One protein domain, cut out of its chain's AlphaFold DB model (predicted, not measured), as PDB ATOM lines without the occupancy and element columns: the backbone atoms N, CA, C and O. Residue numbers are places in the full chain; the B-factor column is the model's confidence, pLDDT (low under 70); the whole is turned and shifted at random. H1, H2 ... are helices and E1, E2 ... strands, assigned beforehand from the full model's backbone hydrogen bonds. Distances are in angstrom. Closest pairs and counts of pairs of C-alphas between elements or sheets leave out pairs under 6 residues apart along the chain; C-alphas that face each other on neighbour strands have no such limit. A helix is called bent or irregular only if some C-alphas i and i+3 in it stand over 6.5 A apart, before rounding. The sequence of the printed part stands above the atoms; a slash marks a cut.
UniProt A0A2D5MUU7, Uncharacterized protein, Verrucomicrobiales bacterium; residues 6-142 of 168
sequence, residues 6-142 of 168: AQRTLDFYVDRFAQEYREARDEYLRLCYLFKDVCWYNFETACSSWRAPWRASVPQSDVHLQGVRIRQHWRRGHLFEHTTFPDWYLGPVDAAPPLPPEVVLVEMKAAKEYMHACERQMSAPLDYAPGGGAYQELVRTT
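Overview. This is residues 6 to 142 of the 168 residues of an uncharacterized protein of Verrucomicrobiales bacterium (UniProt A0A2D5MUU7). A narrow two-stranded ribbon, E1 running on into E2 and E3 running on into E4 on the way back, slants away from a pair of long helices, H1 and H2, which pack side by side and run opposite ways. The ribbon's tip, residues 74 to 79, sticks out free, while short H3 turns off at the end of H2. The printed part has 137 residues with three named helices and four named strands, in the order H1 E1 E2 E3 E4 H2 H3; the sheets E1 - E4 and E2 - E3 are both antiparallel, and the class is mixed, helices and strands. The whole is extended, with a radius of gyration of the C-alphas of 22.9 A, and flat, spanning 67 by 46 by 18 A.

Along the chain. Look first at E2, residues 69 to 75, 18.7 A long, and E3, residues 78 to 84, 19.4 A; C-alpha 75 is at (34.702, -1.478, -56.564). Before E2 in the chain comes E1, residues 62 to 66, 12.9 A long, and after E3 comes E4, residues 87 to 92, 13.7 A long. Find C-alpha 6 at (62.501, -9.450, -40.651); from there H1, residues 6 to 49, runs 65.8 A. H2, residues 101 to 127, is 37.8 A long, and H3, residues 133 to 141, is 12.3 A long and ends at C-alpha 141, (58.039, -15.184, -13.975). H2 is irregular, with C-alphas 122 and 125 7.1 A apart, and has a kink of 28 degrees near residue 121.

Arrangement. Begin at the hairpin E2 and E3, antiparallel at 154 degrees, where N 71 and O 82 are 2.9 A apart, within hydrogen-bond range. E1 and E4 are antiparallel at 172 degrees, with N 63 and O 91 at 2.8 A, also within range. E1 runs on into E2 at 31 degrees, and E3 into E4 at 2 degrees. The closest C-alphas of H1 and E1, those of Tyr 41 and Leu 65, are 7.6 A apart; E2 and E3 are apart from H1 and H2. H1 and H2 touch at a shallow tilt of 20 degrees, opposite ways, closest at the C-alphas of Ala 24 and Met 115, 5.0 A. H2, with residue 127 alone, and H3 only just touch, only at the corner, with 3 pairs of C-alphas within 8 A; the closest are those of Asp 127 and Ala 134, 5.2 A, and the lines are about perpendicular at 80 degrees. Every O i to N i+4 pair is within hydrogen-bond range in H3, against 38 of 40 in H1 and 20 of 23 in H2.

Size, cuts and confidence. The two C-alphas farthest apart, those of Ala 6 and Ala 52, are 70.5 A apart. The printed part has no cut, and its long link is H1 to E1, residues 50 to 61. Mean pLDDT of the printed part is 89.1, and no printed residue is under 70.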
ATOM      1  N   ALA A   6      62.944  -9.696 -42.019       82.75
ATOM      2  CA  ALA A   6      62.501  -9.450 -40.651       82.75
ATOM      3  C   ALA A   6      62.098  -7.983 -40.438       82.75
ATOM      4  O   ALA A   6      61.014  -7.734 -39.923       82.75
ATOM      5  N   GLN A   7      62.904  -7.029 -40.922       84.25
ATOM      6  CA  GLN A   7      62.586  -5.604 -40.804       84.25
ATOM      7  C   GLN A   7      61.286  -5.252 -41.533       84.25
ATOM      8  O   GLN A   7      60.409  -4.633 -40.953       84.25
ATOM      9  N   ARG A   8      61.103  -5.747 -42.764       87.12
ATOM     10  CA  ARG A   8      59.866  -5.507 -43.533       87.12
ATOM     11  C   ARG A   8      58.618  -6.055 -42.845       87.12
ATOM     12  O   ARG A   8      57.541  -5.490 -42.980       87.12
ATOM     13  N   THR A   9      58.763  -7.180 -42.147       86.06
ATOM     14  CA  THR A   9      57.661  -7.789 -41.393       86.06
ATOM     15  C   THR A   9      57.312  -6.927 -40.181       86.06
ATOM     16  O   THR A   9      56.137  -6.693 -39.927       86.06
ATOM     17  N   LEU A  10      58.323  -6.423 -39.468       85.00
ATOM     18  CA  LEU A  10      58.128  -5.516 -38.340       85.00
ATOM     19  C   LEU A  10      57.445  -4.216 -38.779       85.00
ATOM     20  O   LEU A  10      56.430  -3.856 -38.193       85.00
ATOM     21  N   ASP A  11      57.951  -3.572 -39.833       87.75
ATOM     22  CA  ASP A  11      57.388  -2.327 -40.372       87.75
ATOM     23  C   ASP A  11      55.907  -2.516 -40.755       87.75
ATOM     24  O   ASP A  11      55.055  -1.723 -40.362       87.75
ATOM     25  N   PHE A  12      55.573  -3.633 -41.418       89.00
ATOM     26  CA  PHE A  12      54.190  -3.983 -41.759       89.00
ATOM     27  C   PHE A  12      53.272  -4.064 -40.528       89.00
ATOM     28  O   PHE A  12      52.167  -3.523 -40.552       89.00
ATOM     29  N   TYR A  13      53.704  -4.731 -39.453       88.00
ATOM     30  CA  TYR A  13      52.893  -4.843 -38.236       88.00
ATOM     31  C   TYR A  13      52.777  -3.515 -37.487       88.00
ATOM     32  O   TYR A  13      51.702  -3.207 -36.983       88.00
ATOM     33  N   VAL A  14      53.845  -2.712 -37.443       88.19
ATOM     34  CA  VAL A  14      53.815  -1.375 -36.831       88.19
ATOM     35  C   VAL A  14      52.792  -0.487 -37.539       88.19
ATOM     36  O   VAL A  14      51.925   0.091 -36.880       88.19
ATOM     37  N   ASP A  15      52.836  -0.440 -38.871       90.19
ATOM     38  CA  ASP A  15      51.880   0.329 -39.669       90.19
ATOM     39  C   ASP A  15      50.449  -0.179 -39.472       90.19
ATOM     40  O   ASP A  15      49.510   0.614 -39.340       90.19
ATOM     41  N   ARG A  16      50.279  -1.505 -39.396       91.12
ATOM     42  CA  ARG A  16      48.977  -2.136 -39.179       91.12
ATOM     43  C   ARG A  16      48.386  -1.793 -37.812       91.12
ATOM     44  O   ARG A  16      47.234  -1.374 -37.757       91.12
ATOM     45  N   PHE A  17      49.156  -1.914 -36.730       92.81
ATOM     46  CA  PHE A  17      48.688  -1.566 -35.385       92.81
ATOM     47  C   PHE A  17      48.384  -0.071 -35.258       92.81
ATOM     48  O   PHE A  17      47.380   0.305 -34.655       92.81
ATOM     49  N   ALA A  18      49.199   0.789 -35.877       92.62
ATOM     50  CA  ALA A  18      48.933   2.224 -35.917       92.62
ATOM     51  C   ALA A  18      47.636   2.549 -36.675       92.62
ATOM     52  O   ALA A  18      46.883   3.436 -36.269       92.62
ATOM     53  N   GLN A  19      47.354   1.842 -37.772       93.56
ATOM     54  CA  GLN A  19      46.089   1.968 -38.489       93.56
ATOM     55  C   GLN A  19      44.903   1.521 -37.627       93.56
ATOM     56  O   GLN A  19      43.962   2.296 -37.473       93.56
ATOM     57  N   GLU A  20      44.964   0.330 -37.035       94.56
ATOM     58  CA  GLU A  20      43.874  -0.215 -36.215       94.56
ATOM     59  C   GLU A  20      43.578   0.662 -34.991       94.56
ATOM     60  O   GLU A  20      42.416   0.910 -34.678       94.56
ATOM     61  N   TYR A  21      44.608   1.218 -34.345       95.81
ATOM     62  CA  TYR A  21      44.414   2.170 -33.253       95.81
ATOM     63  C   TYR A  21      43.705   3.452 -33.707       95.81
ATOM     64  O   TYR A  21      42.802   3.930 -33.017       95.81
ATOM     65  N   ARG A  22      44.076   4.012 -34.869       95.75
ATOM     66  CA  ARG A  22      43.386   5.189 -35.424       95.75
ATOM     67  C   ARG A  22      41.914   4.889 -35.694       95.75
ATOM     68  O   ARG A  22      41.065   5.664 -35.272       95.75
ATOM     69  N   GLU A  23      41.623   3.756 -36.325       93.50
ATOM     70  CA  GLU A  23      40.251   3.328 -36.619       93.50
ATOM     71  C   GLU A  23      39.432   3.127 -35.332       93.50
ATOM     72  O   GLU A  23      38.315   3.635 -35.228       93.50
ATOM     73  N   ALA A  24      40.006   2.472 -34.317       95.81
ATOM     74  CA  ALA A  24      39.365   2.275 -33.015       95.81
ATOM     75  C   ALA A  24      39.094   3.599 -32.282       95.81
ATOM     76  O   ALA A  24      38.029   3.789 -31.692       95.81
ATOM     77  N   ARG A  25      40.051   4.534 -32.327       96.69
ATOM     78  CA  ARG A  25      39.906   5.870 -31.739       96.69
ATOM     79  C   ARG A  25      38.811   6.672 -32.436       96.69
ATOM     80  O   ARG A  25      38.007   7.307 -31.755       96.69
ATOM     81  N   ASP A  26      38.783   6.655 -33.765       94.69
ATOM     82  CA  ASP A  26      37.773   7.371 -34.542       94.69
ATOM     83  C   ASP A  26      36.373   6.833 -34.237       94.69
ATOM     84  O   ASP A  26      35.450   7.620 -34.035       94.69
ATOM     85  N   GLU A  27      36.217   5.514 -34.125       94.25
ATOM     86  CA  GLU A  27      34.944   4.898 -33.746       94.25
ATOM     87  C   GLU A  27      34.508   5.280 -32.326       94.25
ATOM     88  O   GLU A  27      33.367   5.694 -32.116       94.25
ATOM     89  N   TYR A  28      35.423   5.241 -31.352       96.62
ATOM     90  CA  TYR A  28      35.130   5.701 -29.993       96.62
ATOM     91  C   TYR A  28      34.657   7.164 -29.972       96.62
ATOM     92  O   TYR A  28      33.677   7.493 -29.297       96.62
ATOM     93  N   LEU A  29      35.305   8.048 -30.739       95.50
ATOM     94  CA  LEU A  29      34.900   9.452 -30.841       95.50
ATOM     95  C   LEU A  29      33.521   9.605 -31.491       95.50
ATOM     96  O   LEU A  29      32.708  10.383 -30.992       95.50
ATOM     97  N   ARG A  30      33.219   8.848 -32.554       90.81
ATOM     98  CA  ARG A  30      31.883   8.840 -33.176       90.81
ATOM     99  C   ARG A  30      30.802   8.432 -32.180       90.81
ATOM    100  O   ARG A  30      29.780   9.106 -32.098       90.81
ATOM    101  N   LEU A  31      31.046   7.390 -31.385       93.94
ATOM    102  CA  LEU A  31      30.116   6.945 -30.347       93.94
ATOM    103  C   LEU A  31      29.940   7.989 -29.237       93.94
ATOM    104  O   LEU A  31      28.823   8.173 -28.759       93.94
ATOM    105  N   CYS A  32      30.992   8.732 -28.872       94.75
ATOM    106  CA  CYS A  32      30.876   9.858 -27.936       94.75
ATOM    107  C   CYS A  32      29.939  10.955 -28.466       94.75
ATOM    108  O   CYS A  32      29.111  11.474 -27.713       94.75
ATOM    109  N   TYR A  33      30.060  11.309 -29.751       92.12
ATOM    110  CA  TYR A  33      29.171  12.288 -30.383       92.12
ATOM    111  C   TYR A  33      27.733  11.774 -30.450       92.12
ATOM    112  O   TYR A  33      26.826  12.463 -29.992       92.12
ATOM    113  N   LEU A  34      27.535  10.532 -30.898       90.94
ATOM    114  CA  LEU A  34      26.211   9.918 -30.953       90.94
ATOM    115  C   LEU A  34      25.549   9.865 -29.569       90.94
ATOM    116  O   LEU A  34      24.375  10.196 -29.433       90.94
ATOM    117  N   PHE A  35      26.294   9.492 -28.528       93.75
ATOM    118  CA  PHE A  35      25.774   9.447 -27.162       93.75
ATOM    119  C   PHE A  35      25.303  10.825 -26.689       93.75
ATOM    120  O   PHE A  35      24.233  10.942 -26.088       93.75
ATOM    121  N   LYS A  36      26.078  11.875 -26.987       92.88
ATOM    122  CA  LYS A  36      25.705  13.258 -26.679       92.88
ATOM    123  C   LYS A  36      24.409  13.649 -27.391       92.88
ATOM    124  O   LYS A  36      23.520  14.188 -26.737       92.88
ATOM    125  N   ASP A  37      24.297  13.362 -28.685       90.38
ATOM    126  CA  ASP A  37      23.129  13.731 -29.491       90.38
ATOM    127  C   ASP A  37      21.867  13.000 -29.013       90.38
ATOM    128  O   ASP A  37      20.819  13.619 -28.845       90.38
ATOM    129  N   VAL A  38      21.980  11.710 -28.676       91.31
ATOM    130  CA  VAL A  38      20.881  10.921 -28.092       91.31
ATOM    131  C   VAL A  38      20.450  11.479 -26.732       91.31
ATOM    132  O   VAL A  38      19.254  11.625 -26.472       91.31
ATOM    133  N   CYS A  39      21.405  11.814 -25.857       92.19
ATOM    134  CA  CYS A  39      21.099  12.424 -24.561       92.19
ATOM    135  C   CYS A  39      20.390  13.771 -24.726       92.19
ATOM    136  O   CYS A  39      19.439  14.056 -24.000       92.19
ATOM    137  N   TRP A  40      20.846  14.587 -25.677       90.06
ATOM    138  CA  TRP A  40      20.258  15.891 -25.958       90.06
ATOM    139  C   TRP A  40      18.839  15.769 -26.520       90.06
ATOM    140  O   TRP A  40      17.925  16.410 -26.012       90.06
ATOM    141  N   TYR A  41      18.630  14.876 -27.486       90.31
ATOM    142  CA  TYR A  41      17.308  14.569 -28.029       90.31
ATOM    143  C   TYR A  41      16.321  14.150 -26.928       90.31
ATOM    144  O   TYR A  41      15.227  14.699 -26.813       90.31
ATOM    145  N   ASN A  42      16.718  13.211 -26.063       90.75
ATOM    146  CA  ASN A  42      15.872  12.758 -24.956       90.75
ATOM    147  C   ASN A  42      15.604  13.864 -23.927       90.75
ATOM    148  O   ASN A  42      14.536  13.912 -23.318       90.75
ATOM    149  N   PHE A  43      16.569  14.760 -23.724       88.69
ATOM    150  CA  PHE A  43      16.382  15.928 -22.878       88.69
ATOM    151  C   PHE A  43      15.317  16.868 -23.459       88.69
ATOM    152  O   PHE A  43      14.386  17.238 -22.745       88.69
ATOM    153  N   GLU A  44      15.409  17.219 -24.745       85.44
ATOM    154  CA  GLU A  44      14.458  18.124 -25.407       85.44
ATOM    155  C   GLU A  44      13.029  17.576 -25.402       85.44
ATOM    156  O   GLU A  44      12.078  18.320 -25.128       85.44
ATOM    157  N   THR A  45      12.879  16.271 -25.639       86.69
ATOM    158  CA  THR A  45      11.576  15.595 -25.627       86.69
ATOM    159  C   THR A  45      10.984  15.508 -24.224       86.69
ATOM    160  O   THR A  45       9.800  15.800 -24.040       86.69
ATOM    161  N   ALA A  46      11.796  15.233 -23.200       85.69
ATOM    162  CA  ALA A  46      11.354  15.239 -21.805       85.69
ATOM    163  C   ALA A  46      10.956  16.641 -21.303       85.69
ATOM    164  O   ALA A  46      10.004  16.766 -20.520       85.69
ATOM    165  N   CYS A  47      11.633  17.696 -21.773       85.25
ATOM    166  CA  CYS A  47      11.332  19.089 -21.425       85.25
ATOM    167  C   CYS A  47       9.909  19.530 -21.809       85.25
ATOM    168  O   CYS A  47       9.392  20.480 -21.224       85.25
ATOM    169  N   SER A  48       9.229  18.841 -22.732       79.81
ATOM    170  CA  SER A  48       7.816  19.109 -23.067       79.81
ATOM    171  C   SER A  48       6.874  19.032 -21.853       79.81
ATOM    172  O   SER A  48       5.862  19.727 -21.794       79.81
ATOM    173  N   SER A  49       7.230  18.216 -20.857       80.06
ATOM    174  CA  SER A  49       6.432  17.955 -19.653       80.06
ATOM    175  C   SER A  49       6.820  18.803 -18.436       80.06
ATOM    176  O   SER A  49       6.222  18.672 -17.361       80.06
ATOM    177  N   TRP A  50       7.840  19.652 -18.569       83.56
ATOM    178  CA  TRP A  50       8.405  20.394 -17.450       83.56
ATOM    179  C   TRP A  50       7.470  21.488 -16.933       83.56
ATOM    180  O   TRP A  50       6.632  22.040 -17.643       83.56
ATOM    181  N   ARG A  51       7.622  21.801 -15.646       76.75
ATOM    182  CA  ARG A  51       6.879  22.854 -14.948       76.75
ATOM    183  C   ARG A  51       7.861  23.841 -14.317       76.75
ATOM    184  O   ARG A  51       9.062  23.584 -14.250       76.75
ATOM    185  N   ALA A  52       7.330  24.960 -13.821       73.56
ATOM    186  CA  ALA A  52       8.111  25.999 -13.156       73.56
ATOM    187  C   ALA A  52       9.064  25.423 -12.078       73.56
ATOM    188  O   ALA A  52       8.660  24.520 -11.341       73.56
ATOM    189  N   PRO A  53      10.308  25.938 -11.964       81.12
ATOM    190  CA  PRO A  53      10.830  27.161 -12.592       81.12
ATOM    191  C   PRO A  53      11.363  26.983 -14.024       81.12
ATOM    192  O   PRO A  53      11.754  27.967 -14.652       81.12
ATOM    193  N   TRP A  54      11.386  25.758 -14.551       78.94
ATOM    194  CA  TRP A  54      11.918  25.476 -15.880       78.94
ATOM    195  C   TRP A  54      10.861  25.714 -16.961       78.94
ATOM    196  O   TRP A  54       9.668  25.492 -16.744       78.94
ATOM    197  N   ARG A  55      11.287  26.199 -18.132       76.31
ATOM    198  CA  ARG A  55      10.384  26.396 -19.274       76.31
ATOM    199  C   ARG A  55      10.114  25.052 -19.944       76.31
ATOM    200  O   ARG A  55      11.055  24.306 -20.191       76.31
ATOM    201  N   ALA A  56       8.850  24.784 -20.255       77.94
ATOM    202  CA  ALA A  56       8.485  23.654 -21.097       77.94
ATOM    203  C   ALA A  56       8.890  23.916 -22.556       77.94
ATOM    204  O   ALA A  56       8.810  25.057 -23.026       77.94
ATOM    205  N   SER A  57       9.289  22.864 -23.271       79.38
ATOM    206  CA  SER A  57       9.450  22.911 -24.730       79.38
ATOM    207  C   SER A  57       8.100  23.180 -25.402       79.38
ATOM    208  O   SER A  57       7.060  22.741 -24.908       79.38
ATOM    209  N   VAL A  58       8.100  23.883 -26.538       83.88
ATOM    210  CA  VAL A  58       6.883  24.077 -27.339       83.88
ATOM    211  C   VAL A  58       6.540  22.737 -28.001       83.88
ATOM    212  O   VAL A  58       7.328  22.273 -28.814       83.88
ATOM    213  N   PRO A  59       5.388  22.101 -27.717       83.12
ATOM    214  CA  PRO A  59       5.104  20.749 -28.219       83.12
ATOM    215  C   PRO A  59       5.144  20.624 -29.748       83.12
ATOM    216  O   PRO A  59       5.513  19.587 -30.281       83.12
ATOM    217  N   GLN A  60       4.790  21.710 -30.439       86.75
ATOM    218  CA  GLN A  60       4.686  21.794 -31.895       86.75
ATOM    219  C   GLN A  60       5.980  22.253 -32.584       86.75
ATOM    220  O   GLN A  60       5.978  22.430 -33.797       86.75
ATOM    221  N   SER A  61       7.064  22.520 -31.845       86.69
ATOM    222  CA  SER A  61       8.354  22.763 -32.498       86.69
ATOM    223  C   SER A  61       8.899  21.456 -33.053       86.69
ATOM    224  O   SER A  61       8.777  20.423 -32.397       86.69
ATOM    225  N   ASP A  62       9.533  21.507 -34.218       88.56
ATOM    226  CA  ASP A  62      10.141  20.323 -34.809       88.56
ATOM    227  C   ASP A  62      11.482  19.991 -34.145       88.56
ATOM    228  O   ASP A  62      12.316  20.870 -33.916       88.56
ATOM    229  N   VAL A  63      11.697  18.705 -33.879       87.94
ATOM    230  CA  VAL A  63      12.998  18.128 -33.535       87.94
ATOM    231  C   VAL A  63      13.497  17.358 -34.741       87.94
ATOM    232  O   VAL A  63      12.774  16.560 -35.344       87.94
ATOM    233  N   HIS A  64      14.761  17.585 -35.073       89.12
ATOM    234  CA  HIS A  64      15.426  16.933 -36.186       89.12
ATOM    235  C   HIS A  64      16.576  16.082 -35.667       89.12
ATOM    236  O   HIS A  64      17.539  16.600 -35.106       89.12
ATOM    237  N   LEU A  65      16.473  14.770 -35.867       86.75
ATOM    238  CA  LEU A  65      17.547  13.835 -35.581       86.75
ATOM    239  C   LEU A  65      17.988  13.143 -36.864       86.75
ATOM    240  O   LEU A  65      17.228  12.395 -37.486       86.75
ATOM    241  N   GLN A  66      19.250  13.351 -37.222       88.31
ATOM    242  CA  GLN A  66      19.887  12.667 -38.337       88.31
ATOM    243  C   GLN A  66      20.573  11.394 -37.850       88.31
ATOM    244  O   GLN A  66      21.290  11.387 -36.851       88.31
ATOM    245  N   GLY A  67      20.361  10.303 -38.575       83.62
ATOM    246  CA  GLY A  67      21.148   9.090 -38.430       83.62
ATOM    247  C   GLY A  67      22.413   9.147 -39.284       83.62
ATOM    248  O   GLY A  67      22.526   9.935 -40.220       83.62
ATOM    249  N   VAL A  68      23.346   8.238 -39.012       85.62
ATOM    250  CA  VAL A  68      24.505   7.988 -39.875       85.62
ATOM    251  C   VAL A  68      24.402   6.567 -40.405       85.62
ATOM    252  O   VAL A  68      24.264   5.611 -39.644       85.62
ATOM    253  N   ARG A  69      24.461   6.410 -41.728       86.25
ATOM    254  CA  ARG A  69      24.476   5.103 -42.388       86.25
ATOM    255  C   ARG A  69      25.696   5.005 -43.286       86.25
ATOM    256  O   ARG A  69      25.758   5.667 -44.322       86.25
ATOM    257  N   ILE A  70      26.612   4.124 -42.908       87.25
ATOM    258  CA  ILE A  70      27.817   3.799 -43.668       87.25
ATOM    259  C   ILE A  70      27.575   2.476 -44.393       87.25
ATOM    260  O   ILE A  70      27.159   1.486 -43.792       87.25
ATOM    261  N   ARG A  71      27.799   2.459 -45.707       90.81
ATOM    262  CA  ARG A  71      27.783   1.241 -46.520       90.81
ATOM    263  C   ARG A  71      29.144   1.036 -47.155       90.81
ATOM    264  O   ARG A  71      29.587   1.860 -47.953       90.81
ATOM    265  N   GLN A  72      29.764  -0.090 -46.840       91.12
ATOM    266  CA  GLN A  72      30.995  -0.520 -47.481       91.12
ATOM    267  C   GLN A  72      30.669  -1.315 -48.747       91.12
ATOM    268  O   GLN A  72      29.811  -2.199 -48.733       91.12
ATOM    269  N   HIS A  73      31.328  -0.995 -49.857       90.75
ATOM    270  CA  HIS A  73      31.189  -1.743 -51.102       90.75
ATOM    271  C   HIS A  73      32.526  -1.842 -51.835       90.75
ATOM    272  O   HIS A  73      33.319  -0.902 -51.869       90.75
ATOM    273  N   TRP A  74      32.775  -3.002 -52.438       91.00
ATOM    274  CA  TRP A  74      33.975  -3.241 -53.231       91.00
ATOM    275  C   TRP A  74      33.773  -2.752 -54.664       91.00
ATOM    276  O   TRP A  74      32.810  -3.131 -55.332       91.00
ATOM    277  N   ARG A  75      34.703  -1.938 -55.170       90.62
ATOM    278  CA  ARG A  75      34.702  -1.478 -56.564       90.62
ATOM    279  C   ARG A  75      36.129  -1.464 -57.102       90.62
ATOM    280  O   ARG A  75      37.005  -0.834 -56.526       90.62
ATOM    281  N   ARG A  76      36.370  -2.152 -58.226       92.31
ATOM    282  CA  ARG A  76      37.692  -2.224 -58.893       92.31
ATOM    283  C   ARG A  76      38.846  -2.634 -57.953       92.31
ATOM    284  O   ARG A  76      39.932  -2.080 -58.044       92.31
ATOM    285  N   GLY A  77      38.605  -3.580 -57.042       90.38
ATOM    286  CA  GLY A  77      39.629  -4.059 -56.101       90.38
ATOM    287  C   GLY A  77      39.924  -3.121 -54.925       90.38
ATOM    288  O   GLY A  77      40.825  -3.408 -54.147       90.38
ATOM    289  N   HIS A  78      39.160  -2.038 -54.764       84.56
ATOM    290  CA  HIS A  78      39.252  -1.136 -53.618       84.56
ATOM    291  C   HIS A  78      37.957  -1.177 -52.796       84.56
ATOM    292  O   HIS A  78      36.861  -1.289 -53.356       84.56
ATOM    293  N   LEU A  79      38.091  -1.083 -51.471       87.31
ATOM    294  CA  LEU A  79      36.972  -0.920 -50.546       87.31
ATOM    295  C   LEU A  79      36.591   0.562 -50.494       87.31
ATOM    296  O   LEU A  79      37.430   1.403 -50.178       87.31
ATOM    297  N   PHE A  80      35.340   0.877 -50.815       88.31
ATOM    298  CA  PHE A  80      34.794   2.227 -50.725       88.31
ATOM    299  C   PHE A  80      33.752   2.306 -49.619       88.31
ATOM    300  O   PHE A  80      32.894   1.428 -49.494       88.31
ATOM    301  N   GLU A  81      33.785   3.405 -48.876       90.56
ATOM    302  CA  GLU A  81      32.766   3.740 -47.889       90.56
ATOM    303  C   GLU A  81      31.829   4.798 -48.463       90.56
ATOM    304  O   GLU A  81      32.258   5.840 -48.955       90.56
ATOM    305  N   HIS A  82      30.531   4.512 -48.433       91.06
ATOM    306  CA  HIS A  82      29.491   5.462 -48.790       91.06
ATOM    307  C   HIS A  82      28.702   5.831 -47.538       91.06
ATOM    308  O   HIS A  82      27.938   5.013 -47.015       91.06
ATOM    309  N   THR A  83      28.893   7.062 -47.072       90.12
ATOM    310  CA  THR A  83      28.217   7.607 -45.894       90.12
ATOM    311  C   THR A  83      27.000   8.415 -46.320       90.12
ATOM    312  O   THR A  83      27.072   9.258 -47.209       90.12
ATOM    313  N   THR A  84      25.867   8.147 -45.680       91.50
ATOM    314  CA  THR A  84      24.604   8.870 -45.867       91.50
ATOM    315  C   THR A  84      24.068   9.316 -44.517       91.50
ATOM    316  O   THR A  84      24.276   8.621 -43.522       91.50
ATOM    317  N   PHE A  85      23.360  10.445 -44.501       89.94
ATOM    318  CA  PHE A  85      22.788  11.046 -43.295       89.94
ATOM    319  C   PHE A  85      21.257  11.076 -43.396       89.94
ATOM    320  O   PHE A  85      20.691  12.125 -43.699       89.94
ATOM    321  N   PRO A  86      20.575   9.920 -43.298       92.06
ATOM    322  CA  PRO A  86      19.120   9.886 -43.368       92.06
ATOM    323  C   PRO A  86      18.499  10.526 -42.125       92.06
ATOM    324  O   PRO A  86      19.018  10.362 -41.021       92.06
ATOM    325  N   ASP A  87      17.344  11.165 -42.285       90.38
ATOM    326  CA  ASP A  87      16.550  11.621 -41.146       90.38
ATOM    327  C   ASP A  87      16.005  10.395 -40.404       90.38
ATOM    328  O   ASP A  87      15.301   9.563 -40.982       90.38
ATOM    329  N   TRP A  88      16.386  10.247 -39.135       86.31
ATOM    330  CA  TRP A  88      15.820   9.219 -38.265       86.31
ATOM    331  C   TRP A  88      14.461   9.670 -37.735       86.31
ATOM    332  O   TRP A  88      13.502   8.900 -37.751       86.31
ATOM    333  N   TYR A  89      14.379  10.936 -37.320       89.75
ATOM    334  CA  TYR A  89      13.137  11.584 -36.932       89.75
ATOM    335  C   TYR A  89      13.151  13.047 -37.362       89.75
ATOM    336  O   TYR A  89      14.134  13.760 -37.152       89.75
ATOM    337  N   LEU A  90      12.044  13.478 -37.952       91.75
ATOM    338  CA  LEU A  90      11.744  14.869 -38.246       91.75
ATOM    339  C   LEU A  90      10.258  15.073 -37.959       91.75
ATOM    340  O   LEU A  90       9.414  14.480 -38.632       91.75
ATOM    341  N   GLY A  91       9.951  15.873 -36.948       91.50
ATOM    342  CA  GLY A  91       8.574  16.139 -36.552       91.50
ATOM    343  C   GLY A  91       8.476  16.777 -35.171       91.50
ATOM    344  O   GLY A  91       9.506  17.082 -34.563       91.50
ATOM    345  N   PRO A  92       7.255  16.954 -34.650       91.19
ATOM    346  CA  PRO A  92       7.023  17.701 -33.422       91.19
ATOM    347  C   PRO A  92       7.614  16.999 -32.191       91.19
ATOM    348  O   PRO A  92       7.753  15.774 -32.157       91.19
ATOM    349  N   VAL A  93       7.952  17.774 -31.158       88.19
ATOM    350  CA  VAL A  93       8.501  17.268 -29.882       88.19
ATOM    351  C   VAL A  93       7.560  16.254 -29.215       88.19
ATOM    352  O   VAL A  93       8.026  15.309 -28.584       88.19
ATOM    353  N   ASP A  94       6.243  16.439 -29.325       87.38
ATOM    354  CA  ASP A  94       5.247  15.601 -28.641       87.38
ATOM    355  C   ASP A  94       5.103  14.180 -29.213       87.38
ATOM    356  O   ASP A  94       4.772  13.252 -28.474       87.38
ATOM    357  N   ALA A  95       5.380  13.999 -30.504       89.06
ATOM    358  CA  ALA A  95       5.326  12.716 -31.202       89.06
ATOM    359  C   ALA A  95       6.694  12.008 -31.267       89.06
ATOM    360  O   ALA A  95       6.810  10.926 -31.846       89.06
ATOM    361  N   ALA A  96       7.724  12.619 -30.681       90.31
ATOM    362  CA  ALA A  96       9.104  12.175 -30.750       90.31
ATOM    363  C   ALA A  96       9.321  10.882 -29.928       90.31
ATOM    364  O   ALA A  96       9.115  10.885 -28.709       90.31
ATOM    365  N   PRO A  97       9.712   9.755 -30.556       90.12
ATOM    366  CA  PRO A  97       9.893   8.493 -29.844       90.12
ATOM    367  C   PRO A  97      11.157   8.510 -28.969       90.12
ATOM    368  O   PRO A  97      12.207   8.943 -29.437       90.12
ATOM    369  N   PRO A  98      11.119   7.983 -27.731       88.19
ATOM    370  CA  PRO A  98      12.288   7.976 -26.860       88.19
ATOM    371  C   PRO A  98      13.401   7.087 -27.424       88.19
ATOM    372  O   PRO A  98      13.152   5.988 -27.928       88.19
ATOM    373  N   LEU A  99      14.643   7.542 -27.284       89.81
ATOM    374  CA  LEU A  99      15.825   6.770 -27.656       89.81
ATOM    375  C   LEU A  99      16.424   6.060 -26.436       89.81
ATOM    376  O   LEU A  99      16.389   6.632 -25.348       89.81
ATOM    377  N   PRO A 100      17.025   4.868 -26.593       89.56
ATOM    378  CA  PRO A 100      17.737   4.179 -25.517       89.56
ATOM    379  C   PRO A 100      19.234   4.574 -25.477       89.56
ATOM    380  O   PRO A 100      20.047   3.961 -26.181       89.56
ATOM    381  N   PRO A 101      19.657   5.578 -24.678       91.75
ATOM    382  CA  PRO A 101      21.064   5.977 -24.575       91.75
ATOM    383  C   PRO A 101      21.947   4.867 -23.994       91.75
ATOM    384  O   PRO A 101      23.154   4.854 -24.231       91.75
ATOM    385  N   GLU A 102      21.366   3.921 -23.252       93.12
ATOM    386  CA  GLU A 102      22.075   2.810 -22.619       93.12
ATOM    387  C   GLU A 102      22.751   1.912 -23.654       93.12
ATOM    388  O   GLU A 102      23.859   1.435 -23.416       93.12
ATOM    389  N   VAL A 103      22.120   1.726 -24.818       92.00
ATOM    390  CA  VAL A 103      22.690   0.940 -25.920       92.00
ATOM    391  C   VAL A 103      23.976   1.600 -26.413       92.00
ATOM    392  O   VAL A 103      25.022   0.959 -26.464       92.00
ATOM    393  N   VAL A 104      23.934   2.908 -26.684       92.38
ATOM    394  CA  VAL A 104      25.113   3.659 -27.139       92.38
ATOM    395  C   VAL A 104      26.189   3.704 -26.053       92.38
ATOM    396  O   VAL A 104      27.374   3.602 -26.352       92.38
ATOM    397  N   LEU A 105      25.798   3.797 -24.780       94.38
ATOM    398  CA  LEU A 105      26.725   3.780 -23.649       94.38
ATOM    399  C   LEU A 105      27.493   2.453 -23.538       94.38
ATOM    400  O   LEU A 105      28.681   2.471 -23.207       94.38
ATOM    401  N   VAL A 106      26.835   1.316 -23.780       96.62
ATOM    402  CA  VAL A 106      27.483  -0.007 -23.785       96.62
ATOM    403  C   VAL A 106      28.505  -0.093 -24.916       96.62
ATOM    404  O   VAL A 106      29.666  -0.411 -24.655       96.62
ATOM    405  N   GLU A 107      28.113   0.277 -26.133       95.75
ATOM    406  CA  GLU A 107      29.009   0.268 -27.297       95.75
ATOM    407  C   GLU A 107      30.191   1.227 -27.110       95.75
ATOM    408  O   GLU A 107      31.339   0.877 -27.370       95.75
ATOM    409  N   MET A 108      29.949   2.422 -26.562       96.25
ATOM    410  CA  MET A 108      30.999   3.402 -26.278       96.25
ATOM    411  C   MET A 108      32.031   2.865 -25.275       96.25
ATOM    412  O   MET A 108      33.229   3.112 -25.430       96.25
ATOM    413  N   LYS A 109      31.596   2.120 -24.248       96.56
ATOM    414  CA  LYS A 109      32.508   1.462 -23.297       96.56
ATOM    415  C   LYS A 109      33.338   0.379 -23.985       96.56
ATOM    416  O   LYS A 109      34.558   0.385 -23.830       96.56
ATOM    417  N   ALA A 110      32.705  -0.482 -24.780       97.00
ATOM    418  CA  ALA A 110      33.396  -1.528 -25.531       97.00
ATOM    419  C   ALA A 110      34.425  -0.942 -26.516       97.00
ATOM    420  O   ALA A 110      35.576  -1.378 -26.550       97.00
ATOM    421  N   ALA A 111      34.057   0.112 -27.249       96.44
ATOM    422  CA  ALA A 111      34.953   0.812 -28.165       96.44
ATOM    423  C   ALA A 111      36.152   1.438 -27.440       96.44
ATOM    424  O   ALA A 111      37.281   1.357 -27.923       96.44
ATOM    425  N   LYS A 112      35.941   2.010 -26.248       97.81
ATOM    426  CA  LYS A 112      37.027   2.543 -25.415       97.81
ATOM    427  C   LYS A 112      38.000   1.451 -24.970       97.81
ATOM    428  O   LYS A 112      39.215   1.643 -25.025       97.81
ATOM    429  N   GLU A 113      37.478   0.318 -24.511       97.75
ATOM    430  CA  GLU A 113      38.292  -0.829 -24.097       97.75
ATOM    431  C   GLU A 113      39.119  -1.374 -25.264       97.75
ATOM    432  O   GLU A 113      40.319  -1.621 -25.108       97.75
ATOM    433  N   TYR A 114      38.504  -1.488 -26.444       97.50
ATOM    434  CA  TYR A 114      39.176  -1.906 -27.668       97.50
ATOM    435  C   TYR A 114      40.262  -0.914 -28.102       97.50
ATOM    436  O   TYR A 114      41.396  -1.319 -28.353       97.50
ATOM    437  N   MET A 115      39.973   0.390 -28.089       97.50
ATOM    438  CA  MET A 115      40.948   1.447 -28.382       97.50
ATOM    439  C   MET A 115      42.193   1.329 -27.488       97.50
ATOM    440  O   MET A 115      43.314   1.345 -27.995       97.50
ATOM    441  N   HIS A 116      42.019   1.144 -26.176       96.38
ATOM    442  CA  HIS A 116      43.146   0.939 -25.261       96.38
ATOM    443  C   HIS A 116      43.875  -0.392 -25.490       96.38
ATOM    444  O   HIS A 116      45.074  -0.495 -25.227       96.38
ATOM    445  N   ALA A 117      43.186  -1.431 -25.964       95.25
ATOM    446  CA  ALA A 117      43.842  -2.671 -26.360       95.25
ATOM    447  C   ALA A 117      44.753  -2.457 -27.580       95.25
ATOM    448  O   ALA A 117      45.905  -2.886 -27.539       95.25
ATOM    449  N   CYS A 118      44.285  -1.739 -28.606       94.25
ATOM    450  CA  CYS A 118      45.090  -1.371 -29.773       94.25
ATOM    451  C   CYS A 118      46.274  -0.464 -29.396       94.25
ATOM    452  O   CYS A 118      47.385  -0.668 -29.878       94.25
ATOM    453  N   GLU A 119      46.072   0.487 -28.481       94.06
ATOM    454  CA  GLU A 119      47.139   1.352 -27.959       94.06
ATOM    455  C   GLU A 119      48.276   0.531 -27.329       94.06
ATOM    456  O   GLU A 119      49.448   0.725 -27.655       94.06
ATOM    457  N   ARG A 120      47.937  -0.460 -26.493       91.75
ATOM    458  CA  ARG A 120      48.923  -1.387 -25.908       91.75
ATOM    459  C   ARG A 120      49.616  -2.257 -26.958       91.75
ATOM    460  O   ARG A 120      50.781  -2.602 -26.793       91.75
ATOM    461  N   GLN A 121      48.925  -2.636 -28.032       89.31
ATOM    462  CA  GLN A 121      49.533  -3.414 -29.116       89.31
ATOM    463  C   GLN A 121      50.586  -2.609 -29.884       89.31
ATOM    464  O   GLN A 121      51.589  -3.182 -30.303       89.31
ATOM    465  N   MET A 122      50.413  -1.290 -30.013       90.19
ATOM    466  CA  MET A 122      51.419  -0.427 -30.638       90.19
ATOM    467  C   MET A 122      52.732  -0.383 -29.846       90.19
ATOM    468  O   MET A 122      53.802  -0.349 -30.452       90.19
ATOM    469  N   SER A 123      52.672  -0.390 -28.508       85.69
ATOM    470  CA  SER A 123      53.872  -0.383 -27.655       85.69
ATOM    471  C   SER A 123      54.453  -1.778 -27.417       85.69
ATOM    472  O   SER A 123      55.635  -1.896 -27.090       85.69
ATOM    473  N   ALA A 124      53.673  -2.840 -27.644       85.88
ATOM    474  CA  ALA A 124      54.072  -4.218 -27.366       85.88
ATOM    475  C   ALA A 124      55.435  -4.628 -27.966       85.88
ATOM    476  O   ALA A 124      56.211  -5.255 -27.244       85.88
ATOM    477  N   PRO A 125      55.803  -4.272 -29.216       84.25
ATOM    478  CA  PRO A 125      57.126  -4.605 -29.746       84.25
ATOM    479  C   PRO A 125      58.282  -4.026 -28.921       84.25
ATOM    480  O   PRO A 125      59.328  -4.659 -28.823       84.25
ATOM    481  N   LEU A 126      58.097  -2.847 -28.321       84.62
ATOM    482  CA  LEU A 126      59.090  -2.205 -27.456       84.62
ATOM    483  C   LEU A 126      59.050  -2.790 -26.041       84.62
ATOM    484  O   LEU A 126      60.094  -3.093 -25.469       84.62
ATOM    485  N   ASP A 127      57.852  -3.009 -25.498       86.88
ATOM    486  CA  ASP A 127      57.668  -3.525 -24.138       86.88
ATOM    487  C   ASP A 127      58.184  -4.964 -23.977       86.88
ATOM    488  O   ASP A 127      58.708  -5.328 -22.917       86.88
ATOM    489  N   TYR A 128      58.068  -5.773 -25.035       85.06
ATOM    490  CA  TYR A 128      58.546  -7.157 -25.095       85.06
ATOM    491  C   TYR A 128      59.927  -7.316 -25.756       85.06
ATOM    492  O   TYR A 128      60.425  -8.441 -25.852       85.06
ATOM    493  N   ALA A 129      60.578  -6.229 -26.183       85.25
ATOM    494  CA  ALA A 129      61.971  -6.284 -26.618       85.25
ATOM    495  C   ALA A 129      62.911  -6.567 -25.426       85.25
ATOM    496  O   ALA A 129      62.587  -6.217 -24.288       85.25
ATOM    497  N   PRO A 130      64.105  -7.150 -25.652       82.56
ATOM    498  CA  PRO A 130      65.104  -7.313 -24.600       82.56
ATOM    499  C   PRO A 130      65.398  -5.990 -23.881       82.56
ATOM    500  O   PRO A 130      65.812  -5.014 -24.500       82.56
ATOM    501  N   GLY A 131      65.183  -5.969 -22.563       81.56
ATOM    502  CA  GLY A 131      65.321  -4.768 -21.730       81.56
ATOM    503  C   GLY A 131      64.014  -4.009 -21.472       81.56
ATOM    504  O   GLY A 131      63.983  -3.219 -20.532       81.56
ATOM    505  N   GLY A 132      62.939  -4.288 -22.211       85.94
ATOM    506  CA  GLY A 132      61.599  -3.756 -21.955       85.94
ATOM    507  C   GLY A 132      60.971  -4.315 -20.674       85.94
ATOM    508  O   GLY A 132      61.308  -5.413 -20.223       85.94
ATOM    509  N   GLY A 133      60.059  -3.556 -20.061       86.06
ATOM    510  CA  GLY A 133      59.468  -3.914 -18.766       86.06
ATOM    511  C   GLY A 133      58.681  -5.229 -18.801       86.06
ATOM    512  O   GLY A 133      58.855  -6.073 -17.922       86.06
ATOM    513  N   ALA A 134      57.874  -5.446 -19.845       86.12
ATOM    514  CA  ALA A 134      57.105  -6.681 -19.999       86.12
ATOM    515  C   ALA A 134      58.013  -7.885 -20.298       86.12
ATOM    516  O   ALA A 134      57.786  -8.974 -19.772       86.12
ATOM    517  N   TYR A 135      59.088  -7.688 -21.070       85.75
ATOM    518  CA  TYR A 135      60.113  -8.712 -21.278       85.75
ATOM    519  C   TYR A 135      60.815  -9.108 -19.972       85.75
ATOM    520  O   TYR A 135      60.973 -10.295 -19.686       85.75
ATOM    521  N   GLN A 136      61.223  -8.134 -19.155       87.12
ATOM    522  CA  GLN A 136      61.876  -8.402 -17.869       87.12
ATOM    523  C   GLN A 136      60.950  -9.164 -16.916       87.12
ATOM    524  O   GLN A 136      61.381 -10.120 -16.267       87.12
ATOM    525  N   GLU A 137      59.671  -8.789 -16.875       88.12
ATOM    526  CA  GLU A 137      58.675  -9.490 -16.071       88.12
ATOM    527  C   GLU A 137      58.445 -10.924 -16.559       88.12
ATOM    528  O   GLU A 137      58.382 -11.857 -15.753       88.12
ATOM    529  N   LEU A 138      58.399 -11.131 -17.877       86.25
ATOM    530  CA  LEU A 138      58.304 -12.461 -18.475       86.25
ATOM    531  C   LEU A 138      59.500 -13.335 -18.073       86.25
ATOM    532  O   LEU A 138      59.312 -14.468 -17.636       86.25
ATOM    533  N   VAL A 139      60.727 -12.816 -18.153       85.25
ATOM    534  CA  VAL A 139      61.952 -13.537 -17.749       85.25
ATOM    535  C   VAL A 139      61.968 -13.833 -16.243       85.25
ATOM    536  O   VAL A 139      62.460 -14.880 -15.805       85.25
ATOM    537  N   ARG A 140      61.412 -12.934 -15.422       84.81
ATOM    538  CA  ARG A 140      61.288 -13.134 -13.973       84.81
ATOM    539  C   ARG A 140      60.335 -14.282 -13.648       84.81
ATOM    540  O   ARG A 140      60.691 -15.161 -12.862       84.81
ATOM    541  N   THR A 141      59.159 -14.273 -14.269       86.81
ATOM    542  CA  THR A 141      58.039 -15.184 -13.975       86.81
ATOM    543  C   THR A 141      58.136 -16.533 -14.683       86.81
ATOM    544  O   THR A 141      57.572 -17.514 -14.205       86.81
ATOM    545  N   THR A 142      58.876 -16.618 -15.788       78.62
ATOM    546  CA  THR A 142      59.016 -17.847 -16.578       78.62
ATOM    547  C   THR A 142      60.449 -18.393 -16.566       78.62
ATOM    548  O   THR A 142      61.390 -17.796 -16.030       78.62
TER     549      THR A 142